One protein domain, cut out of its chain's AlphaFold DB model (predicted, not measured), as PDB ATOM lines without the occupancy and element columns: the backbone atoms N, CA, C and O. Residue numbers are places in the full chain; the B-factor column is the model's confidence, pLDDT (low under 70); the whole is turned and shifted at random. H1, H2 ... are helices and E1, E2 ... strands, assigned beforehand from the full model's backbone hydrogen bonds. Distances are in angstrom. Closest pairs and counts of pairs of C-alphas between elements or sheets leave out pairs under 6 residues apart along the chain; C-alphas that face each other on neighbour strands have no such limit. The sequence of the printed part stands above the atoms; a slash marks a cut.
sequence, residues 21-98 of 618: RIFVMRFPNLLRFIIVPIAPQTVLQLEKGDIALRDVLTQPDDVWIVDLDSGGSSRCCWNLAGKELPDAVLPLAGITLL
ATOM      1  N   ARG A  21     181.659 161.895 161.291       57.03
ATOM      2  CA  ARG A  21     182.013 163.204 160.720       57.03
ATOM      3  C   ARG A  21     181.446 163.274 159.310       57.03
ATOM      4  O   ARG A  21     181.550 162.323 158.540       57.03
ATOM      5  N   ILE A  22     180.824 164.409 159.011       61.50
ATOM      6  CA  ILE A  22     180.167 164.682 157.741       61.50
ATOM      7  C   ILE A  22     181.068 165.628 156.941       61.50
ATOM      8  O   ILE A  22     181.268 166.777 157.337       61.50
ATOM      9  N   PHE A  23     181.598 165.161 155.816       63.97
ATOM     10  CA  PHE A  23     182.317 165.990 154.850       63.97
ATOM     11  C   PHE A  23     181.358 166.420 153.744       63.97
ATOM     12  O   PHE A  23     180.591 165.599 153.255       63.97
ATOM     13  N   VAL A  24     181.387 167.693 153.341       58.78
ATOM     14  CA  VAL A  24     180.409 168.258 152.394       58.78
ATOM     15  C   VAL A  24     181.081 168.677 151.090       58.78
ATOM     16  O   VAL A  24     181.878 169.619 151.055       58.78
ATOM     17  N   MET A  25     180.691 168.031 149.997       57.41
ATOM     18  CA  MET A  25     181.044 168.384 148.625       57.41
ATOM     19  C   MET A  25     179.813 168.958 147.916       57.41
ATOM     20  O   MET A  25     178.703 168.449 148.042       57.41
ATOM     21  N   ARG A  26     179.988 170.065 147.190       46.59
ATOM     22  CA  ARG A  26     178.900 170.750 146.477       46.59
ATOM     23  C   ARG A  26     179.085 170.569 144.978       46.59
ATOM     24  O   ARG A  26     180.124 170.962 144.460       46.59
ATOM     25  N   PHE A  27     178.065 170.031 144.324       60.25
ATOM     26  CA  PHE A  27     177.909 169.950 142.874       60.25
ATOM     27  C   PHE A  27     176.774 170.894 142.427       60.25
ATOM     28  O   PHE A  27     175.938 171.257 143.257       60.25
ATOM     29  N   PRO A  28     176.700 171.291 141.140       46.75
ATOM     30  CA  PRO A  28     175.804 172.354 140.664       46.75
ATOM     31  C   PRO A  28     174.310 172.189 140.992       46.75
ATOM     32  O   PRO A  28     173.606 173.185 141.031       46.75
ATOM     33  N   ASN A  29     173.832 170.974 141.279       62.47
ATOM     34  CA  ASN A  29     172.439 170.700 141.668       62.47
ATOM     35  C   ASN A  29     172.321 169.654 142.791       62.47
ATOM     36  O   ASN A  29     171.264 169.047 142.973       62.47
ATOM     37  N   LEU A  30     173.427 169.366 143.481       62.31
ATOM     38  CA  LEU A  30     173.523 168.200 144.350       62.31
ATOM     39  C   LEU A  30     174.558 168.419 145.456       62.31
ATOM     40  O   LEU A  30     175.674 168.879 145.217       62.31
ATOM     41  N   LEU A  31     174.179 168.112 146.687       63.25
ATOM     42  CA  LEU A  31     175.018 168.212 147.870       63.25
ATOM     43  C   LEU A  31     175.449 166.800 148.262       63.25
ATOM     44  O   LEU A  31     174.647 166.035 148.786       63.25
ATOM     45  N   ARG A  32     176.704 166.446 147.988       78.31
ATOM     46  CA  ARG A  32     177.262 165.133 148.320       78.31
ATOM     47  C   ARG A  32     177.933 165.183 149.679       78.31
ATOM     48  O   ARG A  32     178.858 165.962 149.898       78.31
ATOM     49  N   PHE A  33     177.516 164.311 150.572       77.38
ATOM     50  CA  PHE A  33     178.119 164.108 151.871       77.38
ATOM     51  C   PHE A  33     178.949 162.840 151.854       77.38
ATOM     52  O   PHE A  33     178.448 161.795 151.466       77.38
ATOM     53  N   ILE A  34     180.198 162.919 152.301       77.12
ATOM     54  CA  ILE A  34     180.964 161.730 152.665       77.12
ATOM     55  C   ILE A  34     180.859 161.614 154.179       77.12
ATOM     56  O   ILE A  34     181.321 162.489 154.911       77.12
ATOM     57  N   ILE A  35     180.194 160.573 154.655       80.69
ATOM     58  CA  ILE A  35     180.022 160.282 156.068       80.69
ATOM     59  C   ILE A  35     180.952 159.128 156.386       80.69
ATOM     60  O   ILE A  35     180.759 158.003 155.926       80.69
ATOM     61  N   VAL A  36     181.969 159.430 157.182       79.25
ATOM     62  CA  VAL A  36     182.930 158.426 157.620       79.25
ATOM     63  C   VAL A  36     182.669 158.131 159.096       79.25
ATOM     64  O   VAL A  36     182.650 159.064 159.910       79.25
ATOM     65  N   PRO A  37     182.413 156.867 159.469       74.75
ATOM     66  CA  PRO A  37     182.400 156.435 160.850       74.75
ATOM     67  C   PRO A  37     183.850 156.420 161.324       74.75
ATOM     68  O   PRO A  37     184.642 155.570 160.930       74.75
ATOM     69  N   ILE A  38     184.211 157.399 162.149       79.19
ATOM     70  CA  ILE A  38     185.577 157.531 162.648       79.19
ATOM     71  C   ILE A  38     185.563 157.359 164.163       79.19
ATOM     72  O   ILE A  38     184.712 157.927 164.853       79.19
ATOM     73  N   ALA A  39     186.508 156.589 164.702       82.31
ATOM     74  CA  ALA A  39     186.670 156.482 166.144       82.31
ATOM     75  C   ALA A  39     186.967 157.873 166.749       82.31
ATOM     76  O   ALA A  39     187.703 158.656 166.140       82.31
ATOM     77  N   PRO A  40     186.464 158.201 167.956       77.06
ATOM     78  CA  PRO A  40     186.711 159.501 168.589       77.06
ATOM     79  C   PRO A  40     188.196 159.877 168.689       77.06
ATOM     80  O   PRO A  40     188.549 161.041 168.522       77.06
ATOM     81  N   GLN A  41     189.074 158.890 168.897       76.75
ATOM     82  CA  GLN A  41     190.528 159.089 168.914       76.75
ATOM     83  C   GLN A  41     191.068 159.585 167.569       76.75
ATOM     84  O   GLN A  41     191.845 160.531 167.533       76.75
ATOM     85  N   THR A  42     190.605 159.021 166.455       75.31
ATOM     86  CA  THR A  42     191.005 159.451 165.110       75.31
ATOM     87  C   THR A  42     190.485 160.852 164.785       75.31
ATOM     88  O   THR A  42     191.167 161.618 164.111       75.31
ATOM     89  N   VAL A  43     189.308 161.236 165.297       72.25
ATOM     90  CA  VAL A  43     188.808 162.620 165.183       72.25
ATOM     91  C   VAL A  43     189.728 163.585 165.929       72.25
ATOM     92  O   VAL A  43     190.083 164.622 165.378       72.25
ATOM     93  N   LEU A  44     190.159 163.232 167.142       71.44
ATOM     94  CA  LEU A  44     191.116 164.038 167.905       71.44
ATOM     95  C   LEU A  44     192.478 164.127 167.203       71.44
ATOM     96  O   LEU A  44     193.071 165.200 167.183       71.44
ATOM     97  N   GLN A  45     192.957 163.036 166.602       74.81
ATOM     98  CA  GLN A  45     194.184 163.026 165.797       74.81
ATOM     99  C   GLN A  45     194.049 163.910 164.549       74.81
ATOM    100  O   GLN A  45     194.955 164.680 164.246       74.81
ATOM    101  N   LEU A  46     192.907 163.867 163.851       69.81
ATOM    102  CA  LEU A  46     192.629 164.747 162.710       69.81
ATOM    103  C   LEU A  46     192.582 166.220 163.115       69.81
ATOM    104  O   LEU A  46     193.122 167.062 162.404       69.81
ATOM    105  N   GLU A  47     191.941 166.536 164.241       67.12
ATOM    106  CA  GLU A  47     191.860 167.903 164.764       67.12
ATOM    107  C   GLU A  47     193.222 168.427 165.211       67.12
ATOM    108  O   GLU A  47     193.490 169.609 165.045       67.12
ATOM    109  N   LYS A  48     194.102 167.573 165.735       70.62
ATOM    110  CA  LYS A  48     195.485 167.941 166.078       70.62
ATOM    111  C   LYS A  48     196.419 167.996 164.866       70.62
ATOM    112  O   LYS A  48     197.518 168.533 164.970       70.62
ATOM    113  N   GLY A  49     195.979 167.479 163.718       64.12
ATOM    114  CA  GLY A  49     196.806 167.326 162.524       64.12
ATOM    115  C   GLY A  49     197.842 166.202 162.632       64.12
ATOM    116  O   GLY A  49     198.817 166.219 161.887       64.12
ATOM    117  N   ASP A  50     197.633 165.240 163.533       73.56
ATOM    118  CA  ASP A  50     198.514 164.086 163.761       73.56
ATOM    119  C   ASP A  50     198.365 163.011 162.667       73.56
ATOM    120  O   ASP A  50     199.239 162.166 162.494       73.56
ATOM    121  N   ILE A  51     197.249 163.025 161.933       73.81
ATOM    122  CA  ILE A  51     196.964 162.107 160.824       73.81
ATOM    123  C   ILE A  51     196.401 162.883 159.633       73.81
ATOM    124  O   ILE A  51     195.621 163.826 159.808       73.81
ATOM    125  N   ALA A  52     196.791 162.507 158.411       76.44
ATOM    126  CA  ALA A  52     196.263 163.148 157.215       76.44
ATOM    127  C   ALA A  52     194.812 162.722 156.965       76.44
ATOM    128  O   ALA A  52     194.409 161.581 157.198       76.44
ATOM    129  N   LEU A  53     194.022 163.643 156.417       75.94
ATOM    130  CA  LEU A  53     192.633 163.401 156.057       75.94
ATOM    131  C   LEU A  53     192.508 162.258 155.046       75.94
ATOM    132  O   LEU A  53     191.598 161.446 155.169       75.94
ATOM    133  N   ARG A  54     193.436 162.161 154.084       81.94
ATOM    134  CA  ARG A  54     193.465 161.058 153.112       81.94
ATOM    135  C   ARG A  54     193.568 159.702 153.807       81.94
ATOM    136  O   ARG A  54     192.763 158.829 153.505       81.94
ATOM    137  N   ASP A  55     194.485 159.565 154.760       81.00
ATOM    138  CA  ASP A  55     194.734 158.300 155.456       81.00
ATOM    139  C   ASP A  55     193.480 157.842 156.206       81.00
ATOM    140  O   ASP A  55     193.096 156.675 156.136       81.00
ATOM    141  N   VAL A  56     192.767 158.782 156.833       82.06
ATOM    142  CA  VAL A  56     191.503 158.495 157.523       82.06
ATOM    143  C   VAL A  56     190.366 158.152 156.561       82.06
ATOM    144  O   VAL A  56     189.515 157.343 156.908       82.06
ATOM    145  N   LEU A  57     190.333 158.725 155.357       79.88
ATOM    146  CA  LEU A  57     189.325 158.379 154.347       79.88
ATOM    147  C   LEU A  57     189.579 157.004 153.709       79.88
ATOM    148  O   LEU A  57     188.631 156.371 153.253       79.88
ATOM    149  N   THR A  58     190.827 156.528 153.696       80.44
ATOM    150  CA  THR A  58     191.207 155.235 153.099       80.44
ATOM    151  C   THR A  58     191.191 154.050 154.069       80.44
ATOM    152  O   THR A  58     191.222 152.909 153.621       80.44
ATOM    153  N   GLN A  59     191.160 154.304 155.380       79.56
ATOM    154  CA  GLN A  59     191.217 153.273 156.428       79.56
ATOM    155  C   GLN A  59     189.905 152.511 156.716       79.56
ATOM    156  O   GLN A  59     189.992 151.313 156.973       79.56
ATOM    157  N   PRO A  60     188.716 153.137 156.753       76.00
ATOM    158  CA  PRO A  60     187.498 152.446 157.164       76.00
ATOM    159  C   PRO A  60     186.887 151.612 156.033       76.00
ATOM    160  O   PRO A  60     186.852 152.037 154.878       76.00
ATOM    161  N   ASP A  61     186.331 150.452 156.395       75.00
ATOM    162  CA  ASP A  61     185.592 149.568 155.481       75.00
ATOM    163  C   ASP A  61     184.186 150.097 155.127       75.00
ATOM    164  O   ASP A  61     183.560 149.582 154.210       75.00
ATOM    165  N   ASP A  62     183.714 151.145 155.813       74.88
ATOM    166  CA  ASP A  62     182.370 151.712 155.660       74.88
ATOM    167  C   ASP A  62     182.422 153.232 155.431       74.88
ATOM    168  O   ASP A  62     182.292 154.019 156.366       74.88
ATOM    169  N   VAL A  63     182.586 153.686 154.193       81.94
ATOM    170  CA  VAL A  63     182.418 155.093 153.802       81.94
ATOM    171  C   VAL A  63     181.052 155.269 153.157       81.94
ATOM    172  O   VAL A  63     180.747 154.660 152.135       81.94
ATOM    173  N   TRP A  64     180.231 156.152 153.721       78.75
ATOM    174  CA  TRP A  64     178.917 156.450 153.165       78.75
ATOM    175  C   TRP A  64     178.981 157.701 152.299       78.75
ATOM    176  O   TRP A  64     179.418 158.753 152.754       78.75
ATOM    177  N   ILE A  65     178.507 157.615 151.064       80.69
ATOM    178  CA  ILE A  65     178.329 158.762 150.178       80.69
ATOM    179  C   ILE A  65     176.831 159.025 150.053       80.69
ATOM    180  O   ILE A  65     176.103 158.169 149.564       80.69
ATOM    181  N   VAL A  66     176.369 160.195 150.487       82.94
ATOM    182  CA  VAL A  66     174.953 160.585 150.455       82.94
ATOM    183  C   VAL A  66     174.784 161.809 149.577       82.94
ATOM    184  O   VAL A  66     175.310 162.871 149.892       82.94
ATOM    185  N   ASP A  67     174.007 161.693 148.516       80.75
ATOM    186  CA  ASP A  67     173.680 162.813 147.643       80.75
ATOM    187  C   ASP A  67     172.312 163.375 147.995       80.75
ATOM    188  O   ASP A  67     171.308 162.670 147.900       80.75
ATOM    189  N   LEU A  68     172.257 164.655 148.349       75.50
ATOM    190  CA  LEU A  68     171.010 165.393 148.517       75.50
ATOM    191  C   LEU A  68     170.758 166.287 147.302       75.50
ATOM    192  O   LEU A  68     171.690 166.874 146.754       75.50
ATOM    193  N   ASP A  69     169.505 166.432 146.892       78.81
ATOM    194  CA  ASP A  69     169.120 167.466 145.935       78.81
ATOM    195  C   ASP A  69     169.080 168.866 146.573       78.81
ATOM    196  O   ASP A  69     169.335 169.056 147.766       78.81
ATOM    197  N   SER A  70     168.753 169.876 145.767       67.75
ATOM    198  CA  SER A  70     168.613 171.266 146.214       67.75
ATOM    199  C   SER A  70     167.525 171.477 147.275       67.75
ATOM    200  O   SER A  70     167.554 172.495 147.963       67.75
ATOM    201  N   GLY A  71     166.578 170.544 147.420       76.81
ATOM    202  CA  GLY A  71     165.550 170.543 148.464       76.81
ATOM    203  C   GLY A  71     165.968 169.800 149.737       76.81
ATOM    204  O   GLY A  71     165.173 169.710 150.670       76.81
ATOM    205  N   GLY A  72     167.191 169.260 149.791       72.25
ATOM    206  CA  GLY A  72     167.696 168.478 150.919       72.25
ATOM    207  C   GLY A  72     167.198 167.030 150.953       72.25
ATOM    208  O   GLY A  72     167.451 166.331 151.935       72.25
ATOM    209  N   SER A  73     166.513 166.559 149.906       77.88
ATOM    210  CA  SER A  73     166.048 165.172 149.818       77.88
ATOM    211  C   SER A  73     167.159 164.267 149.297       77.88
ATOM    212  O   SER A  73     167.829 164.590 148.317       77.88
ATOM    213  N   SER A  74     167.361 163.115 149.944       77.06
ATOM    214  CA  SER A  74     168.365 162.135 149.519       77.06
ATOM    215  C   SER A  74     167.982 161.516 148.177       77.06
ATOM    216  O   SER A  74     166.952 160.853 148.076       77.06
ATOM    217  N   ARG A  75     168.829 161.685 147.161       80.94
ATOM    218  CA  ARG A  75     168.686 161.040 145.848       80.94
ATOM    219  C   ARG A  75     169.313 159.659 145.804       80.94
ATOM    220  O   ARG A  75     168.748 158.749 145.206       80.94
ATOM    221  N   CYS A  76     170.471 159.504 146.430       82.94
ATOM    222  CA  CYS A  76     171.208 158.250 146.451       82.94
ATOM    223  C   CYS A  76     172.126 158.187 147.668       82.94
ATOM    224  O   CYS A  76     172.588 159.204 148.185       82.94
ATOM    225  N   CYS A  77     172.354 156.964 148.132       83.19
ATOM    226  CA  CYS A  77     173.214 156.655 149.257       83.19
ATOM    227  C   CYS A  77     174.019 155.409 148.889       83.19
ATOM    228  O   CYS A  77     173.431 154.383 148.540       83.19
ATOM    229  N   TRP A  78     175.341 155.508 148.933       83.88
ATOM    230  CA  TRP A  78     176.256 154.401 148.676       83.88
ATOM    231  C   TRP A  78     177.069 154.120 149.931       83.88
ATOM    232  O   TRP A  78     177.465 155.056 150.618       83.88
ATOM    233  N   ASN A  79     177.340 152.850 150.199       86.25
ATOM    234  CA  ASN A  79     178.360 152.422 151.147       86.25
ATOM    235  C   ASN A  79     179.494 151.797 150.322       86.25
ATOM    236  O   ASN A  79     179.225 150.979 149.441       86.25
ATOM    237  N   LEU A  80     180.718 152.264 150.547       84.62
ATOM    238  CA  LEU A  80     181.930 151.845 149.849       84.62
ATOM    239  C   LEU A  80     183.030 151.598 150.876       84.62
ATOM    240  O   LEU A  80     183.115 152.332 151.861       84.62
ATOM    241  N   ALA A  81     183.941 150.665 150.611       83.75
ATOM    242  CA  ALA A  81     185.167 150.606 151.400       83.75
ATOM    243  C   ALA A  81     186.062 151.810 151.056       83.75
ATOM    244  O   ALA A  81     186.147 152.216 149.897       83.75
ATOM    245  N   GLY A  82     186.780 152.380 152.028       78.56
ATOM    246  CA  GLY A  82     187.623 153.567 151.806       78.56
ATOM    247  C   GLY A  82     188.664 153.393 150.691       78.56
ATOM    248  O   GLY A  82     188.952 154.331 149.952       78.56
ATOM    249  N   LYS A  83     189.164 152.165 150.502       83.31
ATOM    250  CA  LYS A  83     190.080 151.771 149.413       83.31
ATOM    251  C   LYS A  83     189.460 151.789 148.008       83.31
ATOM    252  O   LYS A  83     190.189 151.721 147.024       83.31
ATOM    253  N   GLU A  84     188.136 151.830 147.910       83.38
ATOM    254  CA  GLU A  84     187.391 151.853 146.644       83.38
ATOM    255  C   GLU A  84     187.105 153.285 146.172       83.38
ATOM    256  O   GLU A  84     186.604 153.484 145.063       83.38
ATOM    257  N   LEU A  85     187.435 154.299 146.983       79.00
ATOM    258  CA  LEU A  85     187.354 155.696 146.576       79.00
ATOM    259  C   LEU A  85     188.395 155.982 145.479       79.00
ATOM    260  O   LEU A  85     189.584 155.743 145.693       79.00
ATOM    261  N   PRO A  86     187.994 156.539 144.320       79.62
ATOM    262  CA  PRO A  86     188.945 156.949 143.293       79.62
ATOM    263  C   PRO A  86     189.983 157.942 143.834       79.62
ATOM    264  O   PRO A  86     189.633 158.902 144.518       79.62
ATOM    265  N   ASP A  87     191.250 157.799 143.444       73.00
ATOM    266  CA  ASP A  87     192.321 158.708 143.888       73.00
ATOM    267  C   ASP A  87     192.031 160.188 143.594       73.00
ATOM    268  O   ASP A  87     192.452 161.070 144.338       73.00
ATOM    269  N   ALA A  88     191.269 160.467 142.534       70.19
ATOM    270  CA  ALA A  88     190.867 161.817 142.151       70.19
ATOM    271  C   ALA A  88     189.896 162.494 143.139       70.19
ATOM    272  O   ALA A  88     189.784 163.719 143.117       70.19
ATOM    273  N   VAL A  89     189.183 161.732 143.983       65.81
ATOM    274  CA  VAL A  89     188.255 162.278 144.994       65.81
ATOM    275  C   VAL A  89     188.860 162.331 146.397       65.81
ATOM    276  O   VAL A  89     188.261 162.912 147.304       65.81
ATOM    277  N   LEU A  90     190.046 161.752 146.585       69.75
ATOM    278  CA  LEU A  90     190.778 161.821 147.840       69.75
ATOM    279  C   LEU A  90     191.540 163.158 147.950       69.75
ATOM    280  O   LEU A  90     192.054 163.672 146.953       69.75
ATOM    281  N   PRO A  91     191.669 163.734 149.158       67.00
ATOM    282  CA  PRO A  91     192.592 164.837 149.402       67.00
ATOM    283  C   PRO A  91     194.017 164.446 148.988       67.00
ATOM    284  O   PRO A  91     194.400 163.281 149.091       67.00
ATOM    285  N   LEU A  92     194.836 165.420 148.578       59.62
ATOM    286  CA  LEU A  92     196.267 165.176 148.377       59.62
ATOM    287  C   LEU A  92     196.899 164.626 149.668       59.62
ATOM    288  O   LEU A  92     196.461 164.943 150.778       59.62
ATOM    289  N   ALA A  93     197.937 163.802 149.513       61.47
ATOM    290  CA  ALA A  93     198.675 163.264 150.650       61.47
ATOM    291  C   ALA A  93     199.185 164.406 151.553       61.47
ATOM    292  O   ALA A  93     199.637 165.439 151.057       61.47
ATOM    293  N   GLY A  94     199.072 164.228 152.873       51.97
ATOM    294  CA  GLY A  94     199.525 165.209 153.867       51.97
ATOM    295  C   GLY A  94     198.563 166.367 154.177       51.97
ATOM    296  O   GLY A  94     198.906 167.222 154.988       51.97
ATOM    297  N   ILE A  95     197.361 166.426 153.586       52.88
ATOM    298  CA  ILE A  95     196.346 167.425 153.976       52.88
ATOM    299  C   ILE A  95     195.742 167.057 155.339       52.88
ATOM    300  O   ILE A  95     195.147 165.991 155.473       52.88
ATOM    301  N   THR A  96     195.828 167.954 156.322       62.00
ATOM    302  CA  THR A  96     195.215 167.832 157.660       62.00
ATOM    303  C   THR A  96     194.087 168.858 157.855       62.00
ATOM    304  O   THR A  96     193.978 169.827 157.098       62.00
ATOM    305  N   LEU A  97     193.198 168.645 158.836       58.34
ATOM    306  CA  LEU A  97     192.175 169.637 159.193       58.34
ATOM    307  C   LEU A  97     192.807 170.745 160.045       58.34
ATOM    308  O   LEU A  97     193.598 170.462 160.937       58.34
ATOM    309  N   LEU A  98     192.434 172.004 159.801       44.69
ATOM    310  CA  LEU A  98     192.801 173.124 160.673       44.69
ATOM    311  C   LEU A  98     191.936 173.088 161.948       44.69
ATOM    312  O   LEU A  98     190.719 173.267 161.838       44.69
TER     313      LEU A  98
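Overview. This is residues 21 to 98 of the 618 residues of a protein of Magnetococcales bacterium (UniProt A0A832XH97). Picture a twisted four-stranded sheet made of two hairpins side by side, E1 with E2 and E3 with E4, with two short helices, H1 and H2, gathered at the end where E2 finishes and E3 starts. The helices leave most of the sheet uncovered, and a long tail, residues 81 to 98, leaves E4 and loops past H2. The printed part has 78 residues, with two named helices and four named strands in the order E1 E2 H1 H2 E3 E4; the sheet's order is E1 - E2 - E3 - E4, all antiparallel, and the class is mixed, helices and strands. The whole is compact, with a radius of gyration of the C-alphas of 12.9 A, and only just elongated, spanning 37 by 24 by 24 A.

Arrangement. Start at the inner strands E2, residues 30 to 37, and E3, residues 63 to 69, which are antiparallel at 156 degrees; look for N 33 and O 66, 2.7 A apart and within hydrogen-bond range. Beside E2 find the edge strand E1, residues 21 to 27, its hairpin partner, with N 23 and O 34 at 2.8 A. Beside E3 find the other edge strand E4, residues 74 to 80, also in a hairpin, with N 63 and O 80 at 2.7 A. H2, residues 53 to 58, only grazes the sheet with its residues 56 to 58; the closest C-alphas of E2 and H2 are those of Val 36 and Leu 57, 7.2 A apart. H1, residues 40 to 48, is not on the sheet. H1 and H2 are close but not clearly touching, nearest at the C-alphas of Leu 46 and Leu 53, 6.8 A; they run opposite ways at a shallow tilt of 34 degrees, only just short of steep. In both helices every O i to N i+4 pair is within hydrogen-bond range. H1 is apart from E3 and E4.

Along the chain. Find C-alpha 21 at (182.013, 163.204, 160.720), where E1 begins its 19.5 A; E2 then covers 22.1 A. H1 begins at C-alpha 40, (186.711, 159.501, 168.589), and is 12.4 A long, while H2 is 8.8 A. E3 covers 19.8 A and E4 17.0 A, ending at C-alpha 80, (181.930, 151.845, 149.849).

Size, cuts and confidence. The two C-alphas farthest apart are those of Asp 50 and Gly 71, at 36.9 A. The printed part has no cut, and the five links between named elements are tight. The model's mean pLDDT over the printed part is 72.5; look for values under 70 at residues 21 to 31, 46 to 47, 49, 70 and 89 to 98.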